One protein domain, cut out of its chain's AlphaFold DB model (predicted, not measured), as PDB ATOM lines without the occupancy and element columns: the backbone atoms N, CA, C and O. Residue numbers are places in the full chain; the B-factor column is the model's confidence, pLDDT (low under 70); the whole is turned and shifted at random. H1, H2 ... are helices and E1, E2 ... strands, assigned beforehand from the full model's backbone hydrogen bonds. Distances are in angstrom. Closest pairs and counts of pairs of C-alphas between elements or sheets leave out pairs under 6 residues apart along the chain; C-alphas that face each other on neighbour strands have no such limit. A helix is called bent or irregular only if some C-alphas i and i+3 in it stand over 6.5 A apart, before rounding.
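Overview. This is residues 3 to 123 of the 175 residues of an uncharacterized protein of Halonotius pteroides (UniProt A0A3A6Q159). A twisted sheet of five strands, E4 - E1 - E5 - E6 - E7, makes a wall with the helices H1 and H2 over one face; the short H3 sits by one end of the strands, and the small hairpin E2 and E3 is by the edge strand E4. The 121 printed residues hold three named helices and seven named strands, in the order E1 H1 E2 E3 E4 H2 E5 E6 H3 E7; both sheets are antiparallel and the class is mixed, helices and strands. The whole is compact, with a radius of gyration of the C-alphas of 13.4 A and spans of 34 by 33 by 19 A.

Arrangement. The inner strand E1, residues 4 to 13, has the edge strand E4, residues 59 to 68, on one side, with N 62 and O 9 2.7 A apart, within hydrogen-bond range. On its other side is E5, residues 81 to 90, with N 6 and O 89 at 2.8 A. E5 forms a hairpin with E6, residues 96 to 102, with N 90 and O 96 at 2.8 A; the edge strand E7, residues 118 to 123, follows, with N 123 and O 97 at 2.8 A. E1 bends by 59 degrees at residue 8, E4 by 91 at residue 65 and E5 by 58 at residue 84. H1, residues 16 to 28, is on the sheet at a height of 10.4 A, over a local plane fitted to 6 of its C-alphas, making two layers, helix on one face of a sheet; it lies over E1 and, with 3 C-alphas, only just over E4, along the strands at 10 degrees to E1 on the local plane. H2, residues 74 to 78, is on the same face at a height of 7.4 A, only just over E5 with 3 C-alphas. H1 and H2 are close but not clearly touching, the closest C-alphas being those of Ala 22 and Leu 77, 5.8 A. E4, H2 and E5 form a split strand-helix-strand unit, two strands running the same way with E1 between them, its crossover right-handed. H3, residues 104 to 108, is on the sheet but over none of its strands; its closest C-alphas to E5 are Ala 107 and Ala 81, 5.4 A. E2, residues 38 to 40, and E3, residues 43 to 49, form an antiparallel hairpin, with N 40 and O 46 at 2.8 A; the closest C-alphas of E2 and E4 are Val 40 and Tyr 67, 7.3 A. Every O i to N i+4 pair is within hydrogen-bond range in H1; H2 has 0 of 1, with 2 of 2 O i to N i+3 pairs, and H3 0 of 1, with 1 of 2.

Along the chain. E1 begins at C-alpha 4 (-48.906, 14.271, -60.960) and is 25.9 A long. E5 is 24.0 A, E4 22.1 A, E6 20.3 A, H1 18.1 A, E7 15.6 A and E3 12.8 A from first to last C-alpha. H3 is neither bent nor irregular, but only just: C-alphas 104 and 107 are 6.5 A apart. E7 ends at C-alpha 123 (-50.840, 3.184, -47.463).

Size, cuts and confidence. The two C-alphas farthest apart are those of Asp 56 and Ala 93, 38.9 A. The printed part has no cut and no long link. Residues 53 to 54 pair, antiparallel, with residues 59 to 60 of E4. The mean pLDDT of the printed part is 92.5, and no printed residue is under 70.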
ATOM      1  N   PHE A   3     -44.945  13.521 -63.485       89.06
ATOM      2  CA  PHE A   3     -45.709  12.792 -62.474       89.06
ATOM      3  C   PHE A   3     -46.649  13.768 -61.780       89.06
ATOM      4  O   PHE A   3     -46.194  14.840 -61.382       89.06
ATOM      5  N   TYR A   4     -47.926  13.438 -61.650       92.75
ATOM      6  CA  TYR A   4     -48.906  14.271 -60.960       92.75
ATOM      7  C   TYR A   4     -49.387  13.579 -59.694       92.75
ATOM      8  O   TYR A   4     -49.874  12.460 -59.752       92.75
ATOM      9  N   ALA A   5     -49.300  14.275 -58.566       94.88
ATOM     10  CA  ALA A   5     -49.782  13.768 -57.289       94.88
ATOM     11  C   ALA A   5     -50.686  14.797 -56.616       94.88
ATOM     12  O   ALA A   5     -50.456  16.005 -56.741       94.88
ATOM     13  N   ARG A   6     -51.709  14.327 -55.903       95.81
ATOM     14  CA  ARG A   6     -52.474  15.151 -54.973       95.81
ATOM     15  C   ARG A   6     -51.696  15.236 -53.664       95.81
ATOM     16  O   ARG A   6     -51.282  14.210 -53.134       95.81
ATOM     17  N   ILE A   7     -51.458  16.453 -53.189       96.81
ATOM     18  CA  ILE A   7     -50.632  16.731 -52.014       96.81
ATOM     19  C   ILE A   7     -51.350  17.749 -51.133       96.81
ATOM     20  O   ILE A   7     -51.949  18.696 -51.647       96.81
ATOM     21  N   SER A   8     -51.265  17.549 -49.823       97.44
ATOM     22  CA  SER A   8     -51.558  18.539 -48.787       97.44
ATOM     23  C   SER A   8     -50.580  18.329 -47.634       97.44
ATOM     24  O   SER A   8     -50.124  17.207 -47.406       97.44
ATOM     25  N   GLY A   9     -50.212  19.379 -46.912       97.62
ATOM     26  CA  GLY A   9     -49.274  19.213 -45.811       97.62
ATOM     27  C   GLY A   9     -48.895  20.495 -45.105       97.62
ATOM     28  O   GLY A   9     -49.239  21.586 -45.541       97.62
ATOM     29  N   TYR A  10     -48.132  20.368 -44.032       97.81
ATOM     30  CA  TYR A  10     -47.429  21.488 -43.425       97.81
ATOM     31  C   TYR A  10     -46.076  21.036 -42.887       97.81
ATOM     32  O   TYR A  10     -45.896  19.866 -42.546       97.81
ATOM     33  N   LEU A  11     -45.134  21.972 -42.811       97.56
ATOM     34  CA  LEU A  11     -43.802  21.781 -42.257       97.56
ATOM     35  C   LEU A  11     -43.440  22.986 -41.397       97.56
ATOM     36  O   LEU A  11     -43.494  24.130 -41.846       97.56
ATOM     37  N   GLN A  12     -43.070  22.707 -40.155       97.56
ATOM     38  CA  GLN A  12     -42.647  23.686 -39.169       97.56
ATOM     39  C   GLN A  12     -41.129  23.604 -39.019       97.56
ATOM     40  O   GLN A  12     -40.599  22.602 -38.533       97.56
ATOM     41  N   TYR A  13     -40.416  24.650 -39.417       97.31
ATOM     42  CA  TYR A  13     -38.958  24.659 -39.447       97.31
ATOM     43  C   TYR A  13     -38.341  25.193 -38.159       97.31
ATOM     44  O   TYR A  13     -38.934  25.984 -37.425       97.31
ATOM     45  N   ARG A  14     -37.106  24.757 -37.904       95.38
ATOM     46  CA  ARG A  14     -36.305  25.177 -36.752       95.38
ATOM     47  C   ARG A  14     -35.863  26.640 -36.825       95.38
ATOM     48  O   ARG A  14     -35.738  27.281 -35.785       95.38
ATOM     49  N   THR A  15     -35.538  27.135 -38.019       96.69
ATOM     50  CA  THR A  15     -35.030  28.500 -38.234       96.69
ATOM     51  C   THR A  15     -35.552  29.083 -39.544       96.69
ATOM     52  O   THR A  15     -35.976  28.328 -40.422       96.69
ATOM     53  N   HIS A  16     -35.436  30.408 -39.686       97.50
ATOM     54  CA  HIS A  16     -35.836  31.131 -40.897       97.50
ATOM     55  C   HIS A  16     -35.030  30.648 -42.107       97.50
ATOM     56  O   HIS A  16     -35.618  30.303 -43.120       97.50
ATOM     57  N   ASP A  17     -33.713  30.463 -41.957       97.38
ATOM     58  CA  ASP A  17     -32.853  29.951 -43.035       97.38
ATOM     59  C   ASP A  17     -33.335  28.610 -43.627       97.38
ATOM     60  O   ASP A  17     -33.177  28.370 -44.823       97.38
ATOM     61  N   HIS A  18     -33.923  27.719 -42.814       97.25
ATOM     62  CA  HIS A  18     -34.478  26.456 -43.318       97.25
ATOM     63  C   HIS A  18     -35.776  26.675 -44.098       97.25
ATOM     64  O   HIS A  18     -35.949  26.072 -45.158       97.25
ATOM     65  N   LEU A  19     -36.659  27.552 -43.603       97.56
ATOM     66  CA  LEU A  19     -37.865  27.942 -44.330       97.56
ATOM     67  C   LEU A  19     -37.493  28.596 -45.671       97.56
ATOM     68  O   LEU A  19     -37.988  28.167 -46.711       97.56
ATOM     69  N   ASP A  20     -36.565  29.553 -45.670       97.31
ATOM     70  CA  ASP A  20     -36.080  30.232 -46.876       97.31
ATOM     71  C   ASP A  20     -35.507  29.234 -47.888       97.31
ATOM     72  O   ASP A  20     -35.816  29.288 -49.080       97.31
ATOM     73  N   ALA A  21     -34.719  28.258 -47.426       96.12
ATOM     74  CA  ALA A  21     -34.187  27.212 -48.291       96.12
ATOM     75  C   ALA A  21     -35.295  26.356 -48.934       96.12
ATOM     76  O   ALA A  21     -35.193  26.006 -50.119       96.12
ATOM     77  N   ALA A  22     -36.359  26.040 -48.188       95.88
ATOM     78  CA  ALA A  22     -37.523  25.331 -48.711       95.88
ATOM     79  C   ALA A  22     -38.296  26.184 -49.733       95.88
ATOM     80  O   ALA A  22     -38.624  25.687 -50.814       95.88
ATOM     81  N   ILE A  23     -38.513  27.474 -49.457       96.44
ATOM     82  CA  ILE A  23     -39.154  28.421 -50.386       96.44
ATOM     83  C   ILE A  23     -38.350  28.522 -51.685       96.44
ATOM     84  O   ILE A  23     -38.904  28.359 -52.774       96.44
ATOM     85  N   GLU A  24     -37.031  28.689 -51.602       96.25
ATOM     86  CA  GLU A  24     -36.151  28.749 -52.771       96.25
ATOM     87  C   GLU A  24     -36.132  27.434 -53.560       96.25
ATOM     88  O   GLU A  24     -36.050  27.414 -54.794       96.25
ATOM     89  N   ARG A  25     -36.230  26.288 -52.878       95.06
ATOM     90  CA  ARG A  25     -36.411  24.993 -53.545       95.06
ATOM     91  C   ARG A  25     -37.742  24.939 -54.292       95.06
ATOM     92  O   ARG A  25     -37.765  24.448 -55.427       95.06
ATOM     93  N   LEU A  26     -38.812  25.453 -53.687       95.38
ATOM     94  CA  LEU A  26     -40.149  25.454 -54.265       95.38
ATOM     95  C   LEU A  26     -40.283  26.408 -55.462       95.38
ATOM     96  O   LEU A  26     -40.846  26.024 -56.492       95.38
ATOM     97  N   ARG A  27     -39.700  27.610 -55.369       95.12
ATOM     98  CA  ARG A  27     -39.604  28.585 -56.468       95.12
ATOM     99  C   ARG A  27     -38.829  28.022 -57.655       95.12
ATOM    100  O   ARG A  27     -39.319  28.047 -58.782       95.12
ATOM    101  N   ARG A  28     -37.659  27.412 -57.418       93.38
ATOM    102  CA  ARG A  28     -36.856  26.772 -58.485       93.38
ATOM    103  C   ARG A  28     -37.597  25.651 -59.211       93.38
ATOM    104  O   ARG A  28     -37.333  25.408 -60.385       93.38
ATOM    105  N   GLY A  29     -38.501  24.956 -58.522       93.00
ATOM    106  CA  GLY A  29     -39.362  23.943 -59.127       93.00
ATOM    107  C   GLY A  29     -40.643  24.483 -59.763       93.00
ATOM    108  O   GLY A  29     -41.446  23.685 -60.243       93.00
ATOM    109  N   ALA A  30     -40.828  25.807 -59.780       93.12
ATOM    110  CA  ALA A  30     -42.026  26.490 -60.250       93.12
ATOM    111  C   ALA A  30     -43.309  26.044 -59.523       93.12
ATOM    112  O   ALA A  30     -44.374  25.990 -60.125       93.12
ATOM    113  N   TRP A  31     -43.245  25.708 -58.232       94.62
ATOM    114  CA  TRP A  31     -44.459  25.491 -57.424       94.62
ATOM    115  C   TRP A  31     -44.906  26.755 -56.700       94.62
ATOM    116  O   TRP A  31     -46.099  26.908 -56.451       94.62
ATOM    117  N   LEU A  32     -43.959  27.655 -56.435       94.56
ATOM    118  CA  LEU A  32     -44.185  29.008 -55.945       94.56
ATOM    119  C   LEU A  32     -43.693  30.027 -56.978       94.56
ATOM    120  O   LEU A  32     -42.734  29.753 -57.705       94.56
ATOM    121  N   ASN A  33     -44.332  31.194 -57.033       92.50
ATOM    122  CA  ASN A  33     -43.780  32.372 -57.705       92.50
ATOM    123  C   ASN A  33     -42.940  33.232 -56.737       92.50
ATOM    124  O   ASN A  33     -42.728  32.879 -55.572       92.50
ATOM    125  N   ASP A  34     -42.447  34.366 -57.233       91.88
ATOM    126  CA  ASP A  34     -41.659  35.318 -56.441       91.88
ATOM    127  C   ASP A  34     -42.475  35.905 -55.276       91.88
ATOM    128  O   ASP A  34     -41.923  36.145 -54.205       91.88
ATOM    129  N   ASP A  35     -43.796  36.010 -55.439       92.38
ATOM    130  CA  ASP A  35     -44.748  36.466 -54.418       92.38
ATOM    131  C   ASP A  35     -45.197  35.346 -53.451       92.38
ATOM    132  O   ASP A  35     -46.148  35.528 -52.693       92.38
ATOM    133  N   GLU A  36     -44.548  34.174 -53.486       93.31
ATOM    134  CA  GLU A  36     -44.838  33.015 -52.618       93.31
ATOM    135  C   GLU A  36     -46.250  32.433 -52.781       93.31
ATOM    136  O   GLU A  36     -46.763  31.723 -51.916       93.31
ATOM    137  N   GLN A  37     -46.874  32.676 -53.931       93.62
ATOM    138  CA  GLN A  37     -48.167  32.112 -54.294       93.62
ATOM    139  C   GLN A  37     -47.994  30.764 -54.989       93.62
ATOM    140  O   GLN A  37     -47.122  30.582 -55.847       93.62
ATOM    141  N   TRP A  38     -48.878  29.823 -54.668       93.94
ATOM    142  CA  TRP A  38     -48.844  28.487 -55.251       93.94
ATOM    143  C   TRP A  38     -49.323  28.493 -56.696       93.94
ATOM    144  O   TRP A  38     -50.386  29.026 -57.007       93.94
ATOM    145  N   LEU A  39     -48.577  27.834 -57.578       91.25
ATOM    146  CA  LEU A  39     -48.861  27.782 -59.010       91.25
ATOM    147  C   LEU A  39     -49.593  26.497 -59.417       91.25
ATOM    148  O   LEU A  39     -49.315  25.394 -58.935       91.25
ATOM    149  N   VAL A  40     -50.500  26.608 -60.384       86.44
ATOM    150  CA  VAL A  40     -51.117  25.458 -61.054       86.44
ATOM    151  C   VAL A  40     -50.151  24.941 -62.116       86.44
ATOM    152  O   VAL A  40     -49.860  25.624 -63.094       86.44
ATOM    153  N   ARG A  41     -49.633  23.717 -61.928       80.31
ATOM    154  CA  ARG A  41     -48.731  23.036 -62.887       80.31
ATOM    155  C   ARG A  41     -47.530  23.900 -63.323       80.31
ATOM    156  O   ARG A  41     -47.082  23.821 -64.462       80.31
ATOM    157  N   GLY A  42     -47.048  24.752 -62.419       74.69
ATOM    158  CA  GLY A  42     -45.954  25.695 -62.656       74.69
ATOM    159  C   GLY A  42     -46.205  26.770 -63.702       74.69
ATOM    160  O   GLY A  42     -45.260  27.383 -64.195       74.69
ATOM    161  N   HIS A  43     -47.470  27.033 -64.030       79.69
ATOM    162  CA  HIS A  43     -47.826  28.139 -64.897       79.69
ATOM    163  C   HIS A  43     -47.850  29.453 -64.091       79.69
ATOM    164  O   HIS A  43     -48.695  29.611 -63.211       79.69
ATOM    165  N   PRO A  44     -46.988  30.443 -64.398       72.50
ATOM    166  CA  PRO A  44     -46.753  31.614 -63.538       72.50
ATOM    167  C   PRO A  44     -47.944  32.575 -63.428       72.50
ATOM    168  O   PRO A  44     -47.918  33.505 -62.633       72.50
ATOM    169  N   ARG A  45     -48.979  32.387 -64.254       77.62
ATOM    170  CA  ARG A  45     -50.207  33.201 -64.250       77.62
ATOM    171  C   ARG A  45     -51.426  32.461 -63.708       77.62
ATOM    172  O   ARG A  45     -52.496  33.053 -63.633       77.62
ATOM    173  N   GLU A  46     -51.288  31.176 -63.390       85.69
ATOM    174  CA  GLU A  46     -52.375  30.385 -62.817       85.69
ATOM    175  C   GLU A  46     -52.079  30.164 -61.339       85.69
ATOM    176  O   GLU A  46     -51.381  29.226 -60.955       85.69
ATOM    177  N   ILE A  47     -52.596  31.074 -60.517       85.19
ATOM    178  CA  ILE A  47     -52.463  31.012 -59.066       85.19
ATOM    179  C   ILE A  47     -53.496  30.013 -58.536       85.19
ATOM    180  O   ILE A  47     -54.692  30.143 -58.797       85.19
ATOM    181  N   ARG A  48     -53.024  28.998 -57.810       86.06
ATOM    182  CA  ARG A  48     -53.855  28.026 -57.088       86.06
ATOM    183  C   ARG A  48     -54.467  28.669 -55.851       86.06
ATOM    184  O   ARG A  48     -55.656  28.510 -55.605       86.06
ATOM    185  N   THR A  49     -53.630  29.316 -55.051       84.69
ATOM    186  CA  THR A  49     -54.021  29.988 -53.813       84.69
ATOM    187  C   THR A  49     -52.920  30.958 -53.389       84.69
ATOM    188  O   THR A  49     -51.792  30.873 -53.891       84.69
ATOM    189  N   ASP A  50     -53.274  31.877 -52.495       76.12
ATOM    190  CA  ASP A  50     -52.363  32.868 -51.927       76.12
ATOM    191  C   ASP A  50     -51.295  32.219 -51.030       76.12
ATOM    192  O   ASP A  50     -51.311  31.009 -50.789       76.12
ATOM    193  N   ALA A  51     -50.328  33.018 -50.572       75.69
ATOM    194  CA  ALA A  51     -49.217  32.536 -49.762       75.69
ATOM    195  C   ALA A  51     -49.717  31.882 -48.463       75.69
ATOM    196  O   ALA A  51     -50.331  32.518 -47.609       75.69
ATOM    197  N   THR A  52     -49.424  30.593 -48.315       90.62
ATOM    198  CA  THR A  52     -49.693  29.791 -47.113       90.62
ATOM    199  C   THR A  52     -48.408  29.590 -46.304       90.62
ATOM    200  O   THR A  52     -48.156  28.515 -45.759       90.62
ATOM    201  N   ILE A  53     -47.557  30.617 -46.279       95.06
ATOM    202  CA  ILE A  53     -46.280  30.652 -45.563       95.06
ATOM    203  C   ILE A  53     -46.391  31.671 -44.432       95.06
ATOM    204  O   ILE A  53     -46.844  32.795 -44.636       95.06
ATOM    205  N   ASP A  54     -45.966  31.267 -43.242       94.81
ATOM    206  CA  ASP A  54     -45.921  32.100 -42.047       94.81
ATOM    207  C   ASP A  54     -44.467  32.190 -41.571       94.81
ATOM    208  O   ASP A  54     -43.913  31.267 -40.962       94.81
ATOM    209  N   HIS A  55     -43.842  33.315 -41.919       95.12
ATOM    210  CA  HIS A  55     -42.437  33.601 -41.639       95.12
ATOM    211  C   HIS A  55     -42.163  33.763 -40.143       95.12
ATOM    212  O   HIS A  55     -41.150  33.263 -39.662       95.12
ATOM    213  N   ASP A  56     -43.089  34.357 -39.385       94.06
ATOM    214  CA  ASP A  56     -42.925  34.572 -37.942       94.06
ATOM    215  C   ASP A  56     -42.808  33.243 -37.189       94.06
ATOM    216  O   ASP A  56     -42.037  33.110 -36.230       94.06
ATOM    217  N   ARG A  57     -43.556  32.231 -37.641       93.69
ATOM    218  CA  ARG A  57     -43.482  30.886 -37.074       93.69
ATOM    219  C   ARG A  57     -42.440  30.008 -37.742       93.69
ATOM    220  O   ARG A  57     -42.037  29.054 -37.097       93.69
ATOM    221  N   ASN A  58     -41.920  30.315 -38.928       97.12
ATOM    222  CA  ASN A  58     -41.148  29.391 -39.780       97.12
ATOM    223  C   ASN A  58     -41.990  28.221 -40.315       97.12
ATOM    224  O   ASN A  58     -41.549  27.071 -40.313       97.12
ATOM    225  N   LEU A  59     -43.224  28.495 -40.721       97.25
ATOM    226  CA  LEU A  59     -44.188  27.489 -41.147       97.25
ATOM    227  C   LEU A  59     -44.444  27.587 -42.654       97.25
ATOM    228  O   LEU A  59     -44.803  28.640 -43.177       97.25
ATOM    229  N   LEU A  60     -44.343  26.449 -43.331       96.94
ATOM    230  CA  LEU A  60     -44.784  26.250 -44.707       96.94
ATOM    231  C   LEU A  60     -46.025  25.362 -44.692       96.94
ATOM    232  O   LEU A  60     -45.935  24.198 -44.312       96.94
ATOM    233  N   ALA A  61     -47.166  25.859 -45.159       96.88
ATOM    234  CA  ALA A  61     -48.311  25.013 -45.469       96.88
ATOM    235  C   ALA A  61     -48.400  24.761 -46.981       96.88
ATOM    236  O   ALA A  61     -48.263  25.675 -47.788       96.88
ATOM    237  N   ILE A  62     -48.638  23.510 -47.361       96.19
ATOM    238  CA  ILE A  62     -48.876  23.038 -48.722       96.19
ATOM    239  C   ILE A  62     -50.393  22.874 -48.887       96.19
ATOM    240  O   ILE A  62     -50.984  21.954 -48.306       96.19
ATOM    241  N   PRO A  63     -51.054  23.748 -49.658       94.62
ATOM    242  CA  PRO A  63     -52.494  23.700 -49.830       94.62
ATOM    243  C   PRO A  63     -52.900  22.437 -50.588       94.62
ATOM    244  O   PRO A  63     -52.158  21.929 -51.427       94.62
ATOM    245  N   ALA A  64     -54.101  21.928 -50.316       93.50
ATOM    246  CA  ALA A  64     -54.597  20.748 -51.010       93.50
ATOM    247  C   ALA A  64     -54.664  20.997 -52.529       93.50
ATOM    248  O   ALA A  64     -55.272  21.959 -53.015       93.50
ATOM    249  N   GLY A  65     -54.029  20.127 -53.311       92.50
ATOM    250  CA  GLY A  65     -53.986  20.312 -54.752       92.50
ATOM    251  C   GLY A  65     -53.252  19.223 -55.509       92.50
ATOM    252  O   GLY A  65     -52.551  18.405 -54.932       92.50
ATOM    253  N   VAL A  66     -53.407  19.229 -56.835       93.00
ATOM    254  CA  VAL A  66     -52.628  18.374 -57.739       93.00
ATOM    255  C   VAL A  66     -51.380  19.120 -58.199       93.00
ATOM    256  O   VAL A  66     -51.473  20.182 -58.826       93.00
ATOM    257  N   TYR A  67     -50.217  18.541 -57.927       93.44
ATOM    258  CA  TYR A  67     -48.913  19.117 -58.216       93.44
ATOM    259  C   TYR A  67     -48.137  18.251 -59.197       93.44
ATOM    260  O   TYR A  67     -48.084  17.028 -59.080       93.44
ATOM    261  N   GLN A  68     -47.495  18.907 -60.162       93.25
ATOM    262  CA  GLN A  68     -46.605  18.244 -61.104       93.25
ATOM    263  C   GLN A  68     -45.215  18.104 -60.479       93.25
ATOM    264  O   GLN A  68     -44.593  19.099 -60.129       93.25
ATOM    265  N   ASN A  69     -44.715  16.879 -60.370       93.19
ATOM    266  CA  ASN A  69     -43.399  16.477 -59.871       93.19
ATOM    267  C   ASN A  69     -43.082  16.826 -58.403       93.19
ATOM    268  O   ASN A  69     -42.055  16.357 -57.922       93.19
ATOM    269  N   LEU A  70     -43.928  17.571 -57.679       93.69
ATOM    270  CA  LEU A  70     -43.672  17.932 -56.275       93.69
ATOM    271  C   LEU A  70     -43.533  16.693 -55.382       93.69
ATOM    272  O   LEU A  70     -42.582  16.600 -54.619       93.69
ATOM    273  N   GLY A  71     -44.397  15.689 -55.565       91.75
ATOM    274  CA  GLY A  71     -44.348  14.429 -54.807       91.75
ATOM    275  C   GLY A  71     -43.072  13.603 -55.018       91.75
ATOM    276  O   GLY A  71     -42.895  12.587 -54.366       91.75
ATOM    277  N   ARG A  72     -42.179  14.006 -55.934       89.69
ATOM    278  CA  ARG A  72     -40.857  13.379 -56.105       89.69
ATOM    279  C   ARG A  72     -39.779  13.985 -55.211       89.69
ATOM    280  O   ARG A  72     -38.698  13.416 -55.140       89.69
ATOM    281  N   ILE A  73     -40.034  15.153 -54.620       91.00
ATOM    282  CA  ILE A  73     -39.042  15.913 -53.849       91.00
ATOM    283  C   ILE A  73     -39.547  16.289 -52.456       91.00
ATOM    284  O   ILE A  73     -38.842  16.988 -51.739       91.00
ATOM    285  N   THR A  74     -40.743  15.844 -52.056       92.06
ATOM    286  CA  THR A  74     -41.342  16.153 -50.745       92.06
ATOM    287  C   THR A  74     -40.402  15.819 -49.595       92.06
ATOM    288  O   THR A  74     -40.246  16.645 -48.704       92.06
ATOM    289  N   THR A  75     -39.688  14.694 -49.661       91.88
ATOM    290  CA  THR A  75     -38.674  14.302 -48.671       91.88
ATOM    291  C   THR A  75     -37.557  15.343 -48.505       91.88
ATOM    292  O   THR A  75     -37.120  15.595 -47.386       91.88
ATOM    293  N   GLU A  76     -37.138  16.027 -49.581       91.19
ATOM    294  CA  GLU A  76     -36.118  17.089 -49.505       91.19
ATOM    295  C   GLU A  76     -36.603  18.312 -48.711       91.19
ATOM    296  O   GLU A  76     -35.784  19.066 -48.191       91.19
ATOM    297  N   LEU A  77     -37.919  18.518 -48.596       94.31
ATOM    298  CA  LEU A  77     -38.486  19.647 -47.855       94.31
ATOM    299  C   LEU A  77     -38.387  19.466 -46.334       94.31
ATOM    300  O   LEU A  77     -38.572  20.439 -45.610       94.31
ATOM    301  N   PHE A  78     -38.088  18.261 -45.835       96.06
ATOM    302  CA  PHE A  78     -38.041  17.976 -44.395       96.06
ATOM    303  C   PHE A  78     -36.737  18.418 -43.713       96.06
ATOM    304  O   PHE A  78     -36.648  18.355 -42.490       96.06
ATOM    305  N   ALA A  79     -35.728  18.890 -44.448       95.25
ATOM    306  CA  ALA A  79     -34.498  19.401 -43.847       95.25
ATOM    307  C   ALA A  79     -34.776  20.581 -42.897       95.25
ATOM    308  O   ALA A  79     -35.342  21.600 -43.288       95.25
ATOM    309  N   GLY A  80     -34.401  20.436 -41.624       95.69
ATOM    310  CA  GLY A  80     -34.687  21.417 -40.577       95.69
ATOM    311  C   GLY A  80     -36.120  21.405 -40.042       95.69
ATOM    312  O   GLY A  80     -36.440  22.242 -39.194       95.69
ATOM    313  N   ALA A  81     -36.982  20.495 -40.508       96.75
ATOM    314  CA  ALA A  81     -38.339  20.360 -39.998       96.75
ATOM    315  C   ALA A  81     -38.328  19.806 -38.564       96.75
ATOM    316  O   ALA A  81     -37.586  18.885 -38.222       96.75
ATOM    317  N   THR A  82     -39.161  20.398 -37.716       96.69
ATOM    318  CA  THR A  82     -39.332  20.061 -36.293       96.69
ATOM    319  C   THR A  82     -40.696  19.450 -36.006       96.69
ATOM    320  O   THR A  82     -40.835  18.679 -35.062       96.69
ATOM    321  N   ASP A  83     -41.680  19.774 -36.840       96.88
ATOM    322  CA  ASP A  83     -43.004  19.174 -36.865       96.88
ATOM    323  C   ASP A  83     -43.547  19.252 -38.298       96.88
ATOM    324  O   ASP A  83     -43.049  20.030 -39.122       96.88
ATOM    325  N   GLY A  84     -44.543  18.433 -38.609       96.81
ATOM    326  CA  GLY A  84     -45.197  18.469 -39.904       96.81
ATOM    327  C   GLY A  84     -45.725  17.131 -40.378       96.81
ATOM    328  O   GLY A  84     -45.371  16.058 -39.886       96.81
ATOM    329  N   VAL A  85     -46.560  17.215 -41.404       98.31
ATOM    330  CA  VAL A  85     -47.070  16.067 -42.139       98.31
ATOM    331  C   VAL A  85     -47.247  16.455 -43.597       98.31
ATOM    332  O   VAL A  85     -47.769  17.527 -43.894       98.31
ATOM    333  N   VAL A  86     -46.831  15.585 -44.513       98.25
ATOM    334  CA  VAL A  86     -47.129  15.717 -45.943       98.25
ATOM    335  C   VAL A  86     -47.866  14.467 -46.393       98.25
ATOM    336  O   VAL A  86     -47.353  13.353 -46.299       98.25
ATOM    337  N   VAL A  87     -49.093  14.657 -46.857       98.56
ATOM    338  CA  VAL A  87     -49.996  13.610 -47.328       98.56
ATOM    339  C   VAL A  87     -49.980  13.637 -48.841       98.56
ATOM    340  O   VAL A  87     -50.280  14.665 -49.449       98.56
ATOM    341  N   THR A  88     -49.628  12.510 -49.453       98.06
ATOM    342  CA  THR A  88     -49.541  12.402 -50.906       98.06
ATOM    343  C   THR A  88     -50.323  11.200 -51.407       98.06
ATOM    344  O   THR A  88     -50.265  10.118 -50.825       98.06
ATOM    345  N   SER A  89     -51.020  11.381 -52.524       97.56
ATOM    346  CA  SER A  89     -51.565  10.284 -53.312       97.56
ATOM    347  C   SER A  89     -51.395  10.517 -54.808       97.56
ATOM    348  O   SER A  89     -51.253  11.649 -55.275       97.56
ATOM    349  N   SER A  90     -51.395   9.438 -55.580       95.00
ATOM    350  CA  SER A  90     -51.349   9.482 -57.035       95.00
ATOM    351  C   SER A  90     -52.205   8.369 -57.622       95.00
ATOM    352  O   SER A  90     -52.286   7.275 -57.072       95.00
ATOM    353  N   ASN A  91     -52.818   8.657 -58.766       91.12
ATOM    354  CA  ASN A  91     -53.290   7.666 -59.732       91.12
ATOM    355  C   ASN A  91     -52.571   7.808 -61.091       91.12
ATOM    356  O   ASN A  91     -52.910   7.114 -62.050       91.12
ATOM    357  N   ASP A  92     -51.577   8.702 -61.183       85.00
ATOM    358  CA  ASP A  92     -50.715   8.861 -62.350       85.00
ATOM    359  C   ASP A  92     -49.591   7.822 -62.311       85.00
ATOM    360  O   ASP A  92     -48.779   7.799 -61.382       85.00
ATOM    361  N   ALA A  93     -49.558   6.962 -63.331       75.94
ATOM    362  CA  ALA A  93     -48.676   5.802 -63.499       75.94
ATOM    363  C   ALA A  93     -48.775   4.700 -62.418       75.94
ATOM    364  O   ALA A  93     -48.596   3.531 -62.756       75.94
ATOM    365  N   CYS A  94     -49.082   5.039 -61.164       84.31
ATOM    366  CA  CYS A  94     -49.333   4.106 -60.070       84.31
ATOM    367  C   CYS A  94     -50.452   4.623 -59.155       84.31
ATOM    368  O   CYS A  94     -50.606   5.835 -59.001       84.31
ATOM    369  N   PHE A  95     -51.224   3.700 -58.577       92.62
ATOM    370  CA  PHE A  95     -52.282   3.983 -57.606       92.62
ATOM    371  C   PHE A  95     -51.729   3.802 -56.193       92.62
ATOM    372  O   PHE A  95     -51.807   2.710 -55.634       92.62
ATOM    373  N   ASP A  96     -51.154   4.872 -55.650       94.69
ATOM    374  CA  ASP A  96     -50.404   4.851 -54.395       94.69
ATOM    375  C   ASP A  96     -50.767   6.033 -53.500       94.69
ATOM    376  O   ASP A  96     -51.131   7.113 -53.972       94.69
ATOM    377  N   ALA A  97     -50.595   5.845 -52.195       97.56
ATOM    378  CA  ALA A  97     -50.638   6.920 -51.223       97.56
ATOM    379  C   ALA A  97     -49.616   6.701 -50.110       97.56
ATOM    380  O   ALA A  97     -49.311   5.568 -49.724       97.56
ATOM    381  N   TRP A  98     -49.088   7.795 -49.578       97.62
ATOM    382  CA  TRP A  98     -48.152   7.772 -48.467       97.62
ATOM    383  C   TRP A  98     -48.259   9.042 -47.632       97.62
ATOM    384  O   TRP A  98     -48.763  10.078 -48.071       97.62
ATOM    385  N   ILE A  99     -47.805   8.930 -46.390       98.31
ATOM    386  CA  ILE A  99     -47.764  10.029 -45.433       98.31
ATOM    387  C   ILE A  99     -46.334  10.150 -44.931       98.31
ATOM    388  O   ILE A  99     -45.756   9.159 -44.478       98.31
ATOM    389  N   GLU A 100     -45.782  11.353 -45.019       97.94
ATOM    390  CA  GLU A 100     -44.444  11.691 -44.548       97.94
ATOM    391  C   GLU A 100     -44.523  12.547 -43.289       97.94
ATOM    392  O   GLU A 100     -45.340  13.462 -43.208       97.94
ATOM    393  N   THR A 101     -43.654  12.267 -42.322       97.88
ATOM    394  CA  THR A 101     -43.486  13.050 -41.087       97.88
ATOM    395  C   THR A 101     -41.996  13.218 -40.791       97.88
ATOM    396  O   THR A 101     -41.219  12.332 -41.167       97.88
ATOM    397  N   PRO A 102     -41.559  14.312 -40.140       96.88
ATOM    398  CA  PRO A 102     -40.141  14.526 -39.864       96.88
ATOM    399  C   PRO A 102     -39.592  13.453 -38.919       96.88
ATOM    400  O   PRO A 102     -40.243  13.071 -37.944       96.88
ATOM    401  N   LEU A 103     -38.371  12.988 -39.187       95.94
ATOM    402  CA  LEU A 103     -37.587  12.233 -38.211       95.94
ATOM    403  C   LEU A 103     -36.937  13.193 -37.199       95.94
ATOM    404  O   LEU A 103     -36.671  14.345 -37.540       95.94
ATOM    405  N   PRO A 104     -36.617  12.752 -35.967       92.56
ATOM    406  CA  PRO A 104     -35.957  13.605 -34.971       92.56
ATOM    407  C   PRO A 104     -34.653  14.262 -35.458       92.56
ATOM    408  O   PRO A 104     -34.325  15.381 -35.065       92.56
ATOM    409  N   GLU A 105     -33.899  13.579 -36.316       92.38
ATOM    410  CA  GLU A 105     -32.655  14.061 -36.917       92.38
ATOM    411  C   GLU A 105     -32.844  15.161 -37.970       92.38
ATOM    412  O   GLU A 105     -31.891  15.900 -38.229       92.38
ATOM    413  N   ALA A 106     -34.053  15.332 -38.516       92.81
ATOM    414  CA  ALA A 106     -34.368  16.353 -39.514       92.81
ATOM    415  C   ALA A 106     -33.976  17.758 -39.047       92.81
ATOM    416  O   ALA A 106     -33.364  18.521 -39.793       92.81
ATOM    417  N   ALA A 107     -34.223  18.061 -37.771       90.56
ATOM    418  CA  ALA A 107     -33.923  19.347 -37.148       90.56
ATOM    419  C   ALA A 107     -32.421  19.684 -37.061       90.56
ATOM    420  O   ALA A 107     -32.072  20.799 -36.658       90.56
ATOM    421  N   ASN A 108     -31.531  18.734 -37.361       90.81
ATOM    422  CA  ASN A 108     -30.078  18.922 -37.336       90.81
ATOM    423  C   ASN A 108     -29.454  18.980 -38.738       90.81
ATOM    424  O   ASN A 108     -28.248  19.198 -38.842       90.81
ATOM    425  N   VAL A 109     -30.248  18.783 -39.794       92.94
ATOM    426  CA  VAL A 109     -29.792  18.944 -41.180       92.94
ATOM    427  C   VAL A 109     -29.590  20.432 -41.463       92.94
ATOM    428  O   VAL A 109     -30.482  21.205 -41.131       92.94
ATOM    429  N   PRO A 110     -28.457  20.856 -42.047       92.94
ATOM    430  CA  PRO A 110     -28.241  22.256 -42.395       92.94
ATOM    431  C   PRO A 110     -29.247  22.789 -43.435       92.94
ATOM    432  O   PRO A 110     -29.740  22.026 -44.271       92.94
ATOM    433  N   PRO A 111     -29.517  24.109 -43.460       91.75
ATOM    434  CA  PRO A 111     -30.397  24.713 -44.454       91.75
ATOM    435  C   PRO A 111     -29.970  24.411 -45.893       91.75
ATOM    436  O   PRO A 111     -28.813  24.602 -46.269       91.75
ATOM    437  N   GLY A 112     -30.923  23.973 -46.716       85.31
ATOM    438  CA  GLY A 112     -30.694  23.682 -48.135       85.31
ATOM    439  C   GLY A 112     -29.935  22.382 -48.413       85.31
ATOM    440  O   GLY A 112     -29.770  22.029 -49.583       85.31
ATOM    441  N   GLU A 113     -29.513  21.658 -47.377       84.31
ATOM    442  CA  GLU A 113     -29.043  20.284 -47.513       84.31
ATOM    443  C   GLU A 113     -30.251  19.339 -47.520       84.31
ATOM    444  O   GLU A 113     -31.172  19.488 -46.726       84.31
ATOM    445  N   GLY A 114     -30.286  18.392 -48.458       75.88
ATOM    446  CA  GLY A 114     -31.293  17.329 -48.458       75.88
ATOM    447  C   GLY A 114     -30.901  16.187 -47.521       75.88
ATOM    448  O   GLY A 114     -29.827  16.188 -46.921       75.88
ATOM    449  N   GLY A 115     -31.737  15.158 -47.441       73.44
ATOM    450  CA  GLY A 115     -31.393  13.928 -46.738       73.44
ATOM    451  C   GLY A 115     -32.598  13.029 -46.510       73.44
ATOM    452  O   GLY A 115     -33.741  13.455 -46.665       73.44
ATOM    453  N   ASP A 116     -32.323  11.795 -46.098       82.19
ATOM    454  CA  ASP A 116     -33.341  10.817 -45.710       82.19
ATOM    455  C   ASP A 116     -33.830  11.129 -44.286       82.19
ATOM    456  O   ASP A 116     -33.515  10.422 -43.329       82.19
ATOM    457  N   VAL A 117     -34.533  12.255 -44.130       90.19
ATOM    458  CA  VAL A 117     -34.930  12.807 -42.821       90.19
ATOM    459  C   VAL A 117     -36.440  12.881 -42.601       90.19
ATOM    460  O   VAL A 117     -36.910  13.516 -41.657       90.19
ATOM    461  N   SER A 118     -37.211  12.186 -43.433       93.81
ATOM    462  CA  SER A 118     -38.627  11.915 -43.190       93.81
ATOM    463  C   SER A 118     -38.863  10.415 -43.026       93.81
ATOM    464  O   SER A 118     -38.192   9.575 -43.628       93.81
ATOM    465  N   SER A 119     -39.834  10.056 -42.189       95.75
ATOM    466  CA  SER A 119     -40.394   8.709 -42.186       95.75
ATOM    467  C   SER A 119     -41.536   8.649 -43.186       95.75
ATOM    468  O   SER A 119     -42.446   9.474 -43.114       95.75
ATOM    469  N   ILE A 120     -41.533   7.639 -44.052       96.38
ATOM    470  CA  ILE A 120     -42.579   7.426 -45.055       96.38
ATOM    471  C   ILE A 120     -43.446   6.241 -44.630       96.38
ATOM    472  O   ILE A 120     -42.965   5.113 -44.497       96.38
ATOM    473  N   ARG A 121     -44.747   6.480 -44.449       97.25
ATOM    474  CA  ARG A 121     -45.746   5.428 -44.244       97.25
ATOM    475  C   ARG A 121     -46.566   5.240 -45.514       97.25
ATOM    476  O   ARG A 121     -47.488   6.013 -45.770       97.25
ATOM    477  N   CYS A 122     -46.258   4.194 -46.276       96.75
ATOM    478  CA  CYS A 122     -47.061   3.789 -47.427       96.75
ATOM    479  C   CYS A 122     -48.421   3.241 -46.978       96.75
ATOM    480  O   CYS A 122     -48.524   2.542 -45.965       96.75
ATOM    481  N   ILE A 123     -49.459   3.555 -47.744       97.31
ATOM    482  CA  ILE A 123     -50.840   3.184 -47.463       97.31
ATOM    483  C   ILE A 123     -51.301   2.218 -48.544       97.31
ATOM    484  O   ILE A 123     -51.338   2.558 -49.722       97.31
TER     485      ILE A 123